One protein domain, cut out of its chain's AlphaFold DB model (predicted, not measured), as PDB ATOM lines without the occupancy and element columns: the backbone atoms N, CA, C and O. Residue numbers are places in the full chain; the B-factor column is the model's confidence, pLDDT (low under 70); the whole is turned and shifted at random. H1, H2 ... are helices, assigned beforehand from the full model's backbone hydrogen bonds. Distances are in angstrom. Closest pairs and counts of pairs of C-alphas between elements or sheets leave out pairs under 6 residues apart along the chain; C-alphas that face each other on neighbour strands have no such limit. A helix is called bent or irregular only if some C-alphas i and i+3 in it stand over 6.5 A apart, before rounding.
ATOM      1  N   THR A  20     -21.545  -6.982 -23.952       52.91
ATOM      2  CA  THR A  20     -21.986  -6.976 -22.572       52.91
ATOM      3  C   THR A  20     -23.203  -6.080 -22.519       52.91
ATOM      4  O   THR A  20     -23.187  -5.014 -23.132       52.91
ATOM      5  N   ALA A  21     -24.250  -6.498 -21.816       56.25
ATOM      6  CA  ALA A  21     -25.353  -5.613 -21.490       56.25
ATOM      7  C   ALA A  21     -24.779  -4.424 -20.696       56.25
ATOM      8  O   ALA A  21     -24.534  -4.520 -19.498       56.25
ATOM      9  N   THR A  22     -24.430  -3.336 -21.389       59.72
ATOM     10  CA  THR A  22     -23.643  -2.224 -20.826       59.72
ATOM     11  C   THR A  22     -24.492  -1.329 -19.932       59.72
ATOM     12  O   THR A  22     -23.988  -0.476 -19.203       59.72
ATOM     13  N   GLY A  23     -25.807  -1.506 -19.986       63.72
ATOM     14  CA  GLY A  23     -26.736  -0.749 -19.187       63.72
ATOM     15  C   GLY A  23     -28.163  -1.260 -19.328       63.72
ATOM     16  O   GLY A  23     -28.494  -1.947 -20.298       63.72
ATOM     17  N   PRO A  24     -28.999  -0.920 -18.341       62.84
ATOM     18  CA  PRO A  24     -30.410  -1.223 -18.358       62.84
ATOM     19  C   PRO A  24     -31.096  -0.382 -19.433       62.84
ATOM     20  O   PRO A  24     -30.744   0.779 -19.647       62.84
ATOM     21  N   SER A  25     -32.123  -0.939 -20.063       64.06
ATOM     22  CA  SER A  25     -32.920  -0.226 -21.074       64.06
ATOM     23  C   SER A  25     -33.882   0.814 -20.465       64.06
ATOM     24  O   SER A  25     -34.679   1.419 -21.179       64.06
ATOM     25  N   VAL A  26     -33.849   0.996 -19.140       65.75
ATOM     26  CA  VAL A  26     -34.798   1.806 -18.368       65.75
ATOM     27  C   VAL A  26     -34.102   2.973 -17.675       65.75
ATOM     28  O   VAL A  26     -33.025   2.825 -17.096       65.75
ATOM     29  N   MET A  27     -34.743   4.143 -17.705       68.88
ATOM     30  CA  MET A  27     -34.345   5.263 -16.852       68.88
ATOM     31  C   MET A  27     -34.776   4.979 -15.412       68.88
ATOM     32  O   MET A  27     -35.855   4.437 -15.189       68.88
ATOM     33  N   VAL A  28     -33.947   5.356 -14.438       75.44
ATOM     34  CA  VAL A  28     -34.251   5.219 -13.008       75.44
ATOM     35  C   VAL A  28     -34.018   6.553 -12.321       75.44
ATOM     36  O   VAL A  28     -33.054   7.253 -12.624       75.44
ATOM     37  N   LEU A  29     -34.922   6.905 -11.416       76.88
ATOM     38  CA  LEU A  29     -34.893   8.128 -10.634       76.88
ATOM     39  C   LEU A  29     -34.483   7.814  -9.183       76.88
ATOM     40  O   LEU A  29     -34.887   6.768  -8.655       76.88
ATOM     41  N   PRO A  30     -33.729   8.708  -8.512       80.69
ATOM     42  CA  PRO A  30     -33.466   8.586  -7.084       80.69
ATOM     43  C   PRO A  30     -34.763   8.470  -6.278       80.69
ATOM     44  O   PRO A  30     -35.752   9.152  -6.562       80.69
ATOM     45  N   GLY A  31     -34.752   7.620  -5.251       76.31
ATOM     46  CA  GLY A  31     -35.831   7.566  -4.265       76.31
ATOM     47  C   GLY A  31     -36.018   8.897  -3.523       76.31
ATOM     48  O   GLY A  31     -35.099   9.710  -3.404       76.31
ATOM     49  N   THR A  32     -37.218   9.127  -2.993       75.38
ATOM     50  CA  THR A  32     -37.558  10.339  -2.237       75.38
ATOM     51  C   THR A  32     -36.638  10.493  -1.021       75.38
ATOM     52  O   THR A  32     -36.551   9.592  -0.193       75.38
ATOM     53  N   GLY A  33     -35.954  11.636  -0.905       78.69
ATOM     54  CA  GLY A  33     -35.042  11.924   0.211       78.69
ATOM     55  C   GLY A  33     -33.617  11.370   0.066       78.69
ATOM     56  O   GLY A  33     -32.813  11.575   0.973       78.69
ATOM     57  N   LYS A  34     -33.275  10.716  -1.053       80.94
ATOM     58  CA  LYS A  34     -31.899  10.286  -1.349       80.94
ATOM     59  C   LYS A  34     -31.083  11.378  -2.032       80.94
ATOM     60  O   LYS A  34     -31.602  12.139  -2.847       80.94
ATOM     61  N   THR A  35     -29.784  11.429  -1.734       87.62
ATOM     62  CA  THR A  35     -28.849  12.300  -2.457       87.62
ATOM     63  C   THR A  35     -28.480  11.686  -3.806       87.62
ATOM     64  O   THR A  35     -28.512  10.469  -3.991       87.62
ATOM     65  N   PHE A  36     -28.096  12.531  -4.762       86.25
ATOM     66  CA  PHE A  36     -27.660  12.063  -6.078       86.25
ATOM     67  C   PHE A  36     -26.415  11.164  -6.004       86.25
ATOM     68  O   PHE A  36     -26.322  10.180  -6.729       86.25
ATOM     69  N   ASP A  37     -25.488  11.466  -5.093       85.75
ATOM     70  CA  ASP A  37     -24.276  10.669  -4.878       85.75
ATOM     71  C   ASP A  37     -24.604   9.255  -4.371       85.75
ATOM     72  O   ASP A  37     -24.109   8.257  -4.895       85.75
ATOM     73  N   GLN A  38     -25.555   9.159  -3.435       85.75
ATOM     74  CA  GLN A  38     -26.056   7.879  -2.942       85.75
ATOM     75  C   GLN A  38     -26.715   7.065  -4.061       85.75
ATOM     76  O   GLN A  38     -26.449   5.871  -4.189       85.75
ATOM     77  N   PHE A  39     -27.524   7.711  -4.903       88.56
ATOM     78  CA  PHE A  39     -28.124   7.069  -6.071       88.56
ATOM     79  C   PHE A  39     -27.068   6.553  -7.060       88.56
ATOM     80  O   PHE A  39     -27.180   5.423  -7.520       88.56
ATOM     81  N   GLN A  40     -26.028   7.338  -7.358       87.38
ATOM     82  CA  GLN A  40     -24.941   6.939  -8.263       87.38
ATOM     83  C   GLN A  40     -24.174   5.716  -7.736       87.38
ATOM     84  O   GLN A  40     -23.869   4.796  -8.496       87.38
ATOM     85  N   ALA A  41     -23.893   5.676  -6.431       89.50
ATOM     86  CA  ALA A  41     -23.237   4.532  -5.801       89.50
ATOM     87  C   ALA A  41     -24.104   3.259  -5.860       89.50
ATOM     88  O   ALA A  41     -23.598   2.161  -6.111       89.50
ATOM     89  N   GLU A  42     -25.416   3.397  -5.654       87.81
ATOM     90  CA  GLU A  42     -26.374   2.293  -5.762       87.81
ATOM     91  C   GLU A  42     -26.543   1.806  -7.205       87.81
ATOM     92  O   GLU A  42     -26.502   0.600  -7.445       87.81
ATOM     93  N   ASP A  43     -26.675   2.723  -8.166       88.31
ATOM     94  CA  ASP A  43     -26.773   2.428  -9.597       88.31
ATOM     95  C   ASP A  43     -25.550   1.632 -10.078       88.31
ATOM     96  O   ASP A  43     -25.705   0.563 -10.674       88.31
ATOM     97  N   ALA A  44     -24.337   2.072  -9.726       90.06
ATOM     98  CA  ALA A  44     -23.103   1.366 -10.062       90.06
ATOM     99  C   ALA A  44     -23.078  -0.064  -9.493       90.06
ATOM    100  O   ALA A  44     -22.755  -1.021 -10.206       90.06
ATOM    101  N   ARG A  45     -23.485  -0.235  -8.228       91.25
ATOM    102  CA  ARG A  45     -23.579  -1.554  -7.585       91.25
ATOM    103  C   ARG A  45     -24.609  -2.451  -8.278       91.25
ATOM    104  O   ARG A  45     -24.332  -3.629  -8.508       91.25
ATOM    105  N   CYS A  46     -25.772  -1.907  -8.633       90.50
ATOM    106  CA  CYS A  46     -26.831  -2.651  -9.311       90.50
ATOM    107  C   CYS A  46     -26.442  -3.062 -10.734       90.50
ATOM    108  O   CYS A  46     -26.738  -4.186 -11.140       90.50
ATOM    109  N   ARG A  47     -25.723  -2.211 -11.477       89.19
ATOM    110  CA  ARG A  47     -25.167  -2.569 -12.794       89.19
ATOM    111  C   ARG A  47     -24.169  -3.712 -12.696       89.19
ATOM    112  O   ARG A  47     -24.221  -4.643 -13.493       89.19
ATOM    113  N   GLN A  48     -23.289  -3.677 -11.697       88.44
ATOM    114  CA  GLN A  48     -22.282  -4.719 -11.514       88.44
ATOM    115  C   GLN A  48     -22.908  -6.073 -11.136       88.44
ATOM    116  O   GLN A  48     -22.509  -7.111 -11.669       88.44
ATOM    117  N   ALA A  49     -23.922  -6.066 -10.265       88.50
ATOM    118  CA  ALA A  49     -24.689  -7.265  -9.928       88.50
ATOM    119  C   ALA A  49     -25.429  -7.827 -11.155       88.50
ATOM    120  O   ALA A  49     -25.268  -9.000 -11.484       88.50
ATOM    121  N   ALA A  50     -26.140  -6.974 -11.899       88.12
ATOM    122  CA  ALA A  50     -26.859  -7.371 -13.106       88.12
ATOM    123  C   ALA A  50     -25.932  -7.912 -14.208       88.12
ATOM    124  O   ALA A  50     -26.281  -8.881 -14.879       88.12
ATOM    125  N   ALA A  51     -24.737  -7.334 -14.372       85.62
ATOM    126  CA  ALA A  51     -23.725  -7.827 -15.308       85.62
ATOM    127  C   ALA A  51     -23.240  -9.232 -14.929       85.62
ATOM    128  O   ALA A  51     -23.110 -10.100 -15.792       85.62
ATOM    129  N   THR A  52     -23.018  -9.467 -13.633       85.12
ATOM    130  CA  THR A  52     -22.620 -10.780 -13.109       85.12
ATOM    131  C   THR A  52     -23.724 -11.810 -13.343       85.12
ATOM    132  O   THR A  52     -23.467 -12.904 -13.847       85.12
ATOM    133  N   ASP A  53     -24.974 -11.436 -13.077       79.75
ATOM    134  CA  ASP A  53     -26.127 -12.301 -13.304       79.75
ATOM    135  C   ASP A  53     -26.345 -12.592 -14.789       79.75
ATOM    136  O   ASP A  53     -26.632 -13.732 -15.152       79.75
ATOM    137  N   ALA A  54     -26.172 -11.608 -15.671       81.00
ATOM    138  CA  ALA A  54     -26.270 -11.803 -17.114       81.00
ATOM    139  C   ALA A  54     -25.138 -12.692 -17.658       81.00
ATOM    140  O   ALA A  54     -25.385 -13.510 -18.541       81.00
ATOM    141  N   ALA A  55     -23.927 -12.606 -17.097       77.38
ATOM    142  CA  ALA A  55     -22.792 -13.441 -17.493       77.38
ATOM    143  C   ALA A  55     -22.986 -14.933 -17.160       77.38
ATOM    144  O   ALA A  55     -22.389 -15.795 -17.800       77.38
ATOM    145  N   THR A  56     -23.853 -15.264 -16.195       73.00
ATOM    146  CA  THR A  56     -24.228 -16.662 -15.892       73.00
ATOM    147  C   THR A  56     -25.352 -17.197 -16.792       73.00
ATOM    148  O   THR A  56     -25.814 -18.329 -16.618       73.00
ATOM    149  N   ALA A  57     -25.833 -16.401 -17.753       67.69
ATOM    150  CA  ALA A  57     -26.818 -16.837 -18.733       67.69
ATOM    151  C   ALA A  57     -26.202 -17.774 -19.766       67.69
ATOM    152  O   ALA A  57     -25.314 -17.395 -20.518       67.69
ATOM    153  N   LYS A  58     -26.706 -19.011 -19.813       58.03
ATOM    154  CA  LYS A  58     -26.396 -19.940 -20.899       58.03
ATOM    155  C   LYS A  58     -27.174 -19.521 -22.146       58.03
ATOM    156  O   LYS A  58     -28.385 -19.312 -22.069       58.03
ATOM    157  N   GLU A  59     -26.475 -19.394 -23.270       55.12
ATOM    158  CA  GLU A  59     -27.080 -19.092 -24.568       55.12
ATOM    159  C   GLU A  59     -28.113 -20.169 -24.933       55.12
ATOM    160  O   GLU A  59     -27.800 -21.360 -24.934       55.12
ATOM    161  N   GLY A  60     -29.357 -19.764 -25.216       56.81
ATOM    162  CA  GLY A  60     -30.350 -20.667 -25.813       56.81
ATOM    163  C   GLY A  60     -31.822 -20.359 -25.539       56.81
ATOM    164  O   GLY A  60     -32.653 -20.680 -26.381       56.81
ATOM    165  N   THR A  61     -32.181 -19.727 -24.415       58.78
ATOM    166  CA  THR A  61     -33.612 -19.546 -24.058       58.78
ATOM    167  C   THR A  61     -33.990 -18.201 -23.440       58.78
ATOM    168  O   THR A  61     -35.163 -17.842 -23.476       58.78
ATOM    169  N   VAL A  62     -33.042 -17.415 -22.919       61.28
ATOM    170  CA  VAL A  62     -33.316 -16.081 -22.353       61.28
ATOM    171  C   VAL A  62     -32.268 -15.100 -22.866       61.28
ATOM    172  O   VAL A  62     -31.074 -15.369 -22.743       61.28
ATOM    173  N   HIS A  63     -32.696 -13.973 -23.446       74.50
ATOM    174  CA  HIS A  63     -31.769 -12.944 -23.926       74.50
ATOM    175  C   HIS A  63     -30.901 -12.444 -22.753       74.50
ATOM    176  O   HIS A  63     -31.459 -12.094 -21.707       74.50
ATOM    177  N   PRO A  64     -29.566 -12.355 -22.899       74.56
ATOM    178  CA  PRO A  64     -28.684 -11.861 -21.837       74.56
ATOM    179  C   PRO A  64     -29.077 -10.448 -21.378       74.56
ATOM    180  O   PRO A  64     -29.048 -10.155 -20.185       74.56
ATOM    181  N   GLN A  65     -29.578  -9.623 -22.304       80.56
ATOM    182  CA  GLN A  65     -30.154  -8.309 -22.009       80.56
ATOM    183  C   GLN A  65     -31.382  -8.390 -21.089       80.56
ATOM    184  O   GLN A  65     -31.502  -7.620 -20.145       80.56
ATOM    185  N   GLN A  66     -32.279  -9.356 -21.307       80.50
ATOM    186  CA  GLN A  66     -33.486  -9.507 -20.493       80.50
ATOM    187  C   GLN A  66     -33.151  -9.924 -19.057       80.50
ATOM    188  O   GLN A  66     -33.777  -9.446 -18.113       80.50
ATOM    189  N   ARG A  67     -32.146 -10.791 -18.869       81.69
ATOM    190  CA  ARG A  67     -31.656 -11.131 -17.523       81.69
ATOM    191  C   ARG A  67     -31.013  -9.935 -16.836       81.69
ATOM    192  O   ARG A  67     -31.271  -9.731 -15.654       81.69
ATOM    193  N   TYR A  68     -30.239  -9.147 -17.579       85.25
ATOM    194  CA  TYR A  68     -29.656  -7.913 -17.068       85.25
ATOM    195  C   TYR A  68     -30.741  -6.934 -16.602       85.25
ATOM    196  O   TYR A  68     -30.716  -6.492 -15.456       85.25
ATOM    197  N   ASP A  69     -31.730  -6.648 -17.455       83.44
ATOM    198  CA  ASP A  69     -32.814  -5.707 -17.153       83.44
ATOM    199  C   ASP A  69     -33.613  -6.157 -15.917       83.44
ATOM    200  O   ASP A  69     -33.890  -5.353 -15.026       83.44
ATOM    201  N   MET A  70     -33.920  -7.455 -15.798       83.00
ATOM    202  CA  MET A  70     -34.619  -8.002 -14.631       83.00
ATOM    203  C   MET A  70     -33.801  -7.886 -13.341       83.00
ATOM    204  O   MET A  70     -34.356  -7.477 -12.320       83.00
ATOM    205  N   ALA A  71     -32.515  -8.247 -13.361       86.94
ATOM    206  CA  ALA A  71     -31.646  -8.185 -12.181       86.94
ATOM    207  C   ALA A  71     -31.400  -6.734 -11.736       86.94
ATOM    208  O   ALA A  71     -31.478  -6.411 -10.549       86.94
ATOM    209  N   TYR A  72     -31.187  -5.834 -12.697       87.88
ATOM    210  CA  TYR A  72     -31.004  -4.414 -12.432       87.88
ATOM    211  C   TYR A  72     -32.262  -3.783 -11.822       87.88
ATOM    212  O   TYR A  72     -32.169  -3.107 -10.795       87.88
ATOM    213  N   MET A  73     -33.444  -4.038 -12.402       84.62
ATOM    214  CA  MET A  73     -34.700  -3.515 -11.856       84.62
ATOM    215  C   MET A  73     -34.937  -4.019 -10.431       84.62
ATOM    216  O   MET A  73     -35.246  -3.225  -9.548       84.62
ATOM    217  N   GLN A  74     -34.723  -5.312 -10.178       87.75
ATOM    218  CA  GLN A  74     -34.851  -5.892  -8.837       87.75
ATOM    219  C   GLN A  74     -33.924  -5.215  -7.818       87.75
ATOM    220  O   GLN A  74     -34.360  -4.903  -6.711       87.75
ATOM    221  N   CYS A  75     -32.676  -4.932  -8.197       89.94
ATOM    222  CA  CYS A  75     -31.727  -4.243  -7.329       89.94
ATOM    223  C   CYS A  75     -32.138  -2.791  -7.045       89.94
ATOM    224  O   CYS A  75     -32.138  -2.372  -5.891       89.94
ATOM    225  N   MET A  76     -32.556  -2.038  -8.066       88.62
ATOM    226  CA  MET A  76     -32.986  -0.648  -7.882       88.62
ATOM    227  C   MET A  76     -34.271  -0.544  -7.054       88.62
ATOM    228  O   MET A  76     -34.374   0.348  -6.212       88.62
ATOM    229  N   TYR A  77     -35.211  -1.482  -7.212       84.50
ATOM    230  CA  TYR A  77     -36.386  -1.574  -6.342       84.50
ATOM    231  C   TYR A  77     -36.012  -1.891  -4.896       84.50
ATOM    232  O   TYR A  77     -36.514  -1.234  -3.988       84.50
ATOM    233  N   ALA A  78     -35.108  -2.851  -4.673       84.62
ATOM    234  CA  ALA A  78     -34.628  -3.183  -3.332       84.62
ATOM    235  C   ALA A  78     -33.858  -2.019  -2.689       84.62
ATOM    236  O   ALA A  78     -33.936  -1.816  -1.479       84.62
ATOM    237  N   ALA A  79     -33.158  -1.223  -3.499       83.06
ATOM    238  CA  ALA A  79     -32.541   0.017  -3.059       83.06
ATOM    239  C   ALA A  79     -33.589   1.095  -2.723       83.06
ATOM    240  O   ALA A  79     -33.282   2.024  -1.989       83.06
ATOM    241  N   GLY A  80     -34.830   1.010  -3.208       81.31
ATOM    242  CA  GLY A  80     -35.857   2.041  -3.008       81.31
ATOM    243  C   GLY A  80     -35.786   3.185  -4.025       81.31
ATOM    244  O   GLY A  80     -36.281   4.281  -3.761       81.31
TER     245      GLY A  80
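AT A GLANCE: This is residues 20 to 80 of the 114 residues of the protein "Glycine zipper family protein" of Candidatus Rokubacteria bacterium (UniProt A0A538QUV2). A helical hairpin makes the body: the long helix H1 and the somewhat shorter H2 run opposite ways, packed on each other at a slant, with a loop joining them at one end. An extended stretch with no named element, residues 20 to 35, runs lengthwise past the hairpin and then turns into H1. The outline is a rod, with C-alphas spanning 42 by 16 by 14 A; the turn near Gly 33 makes one tip and the loop at Gly 60 the other. The printed part has 61 residues with two named helices, H1 then H2, and no named strand; the class is all helix. It is only just compact, close to loose, with a radius of gyration of the C-alphas of 12.1 A.

HOW THE PARTS SIT: The longest helix is H1, residues 36 to 55, and it touches H2, residues 64 to 79, with 25 pairs of C-alphas within 8 A. The closest C-alphas of the two are those of Ala 50 and Tyr 68, 4.9 A apart. Their centres are 9.2 A apart. Their lines stand at a steep tilt of 37 degrees, only just past shallow, and they run opposite ways. The two form a helical hairpin. In H1 and H2 every O i to N i+4 pair is within hydrogen-bond range.

IN THESE COORDINATES: H1 is 28.4 A long from its first C-alpha, Phe 36 at (-27.660, 12.063, -6.078), to its last, Ala 55 at (-22.792, -13.441, -17.493). H2 measures 22.6 A and ends at C-alpha 79, at (-32.541, 0.017, -3.059). Neither helix is bent.

THE WHOLE: The two C-alphas farthest apart are those of Gly 33 and Gly 60, 42.0 A. The printed part has no cut, and the link from H1 to H2, of 8 residues, is short. The mean pLDDT of the printed part is 78.6; residues 20 to 27 and 57 to 62 are under 70.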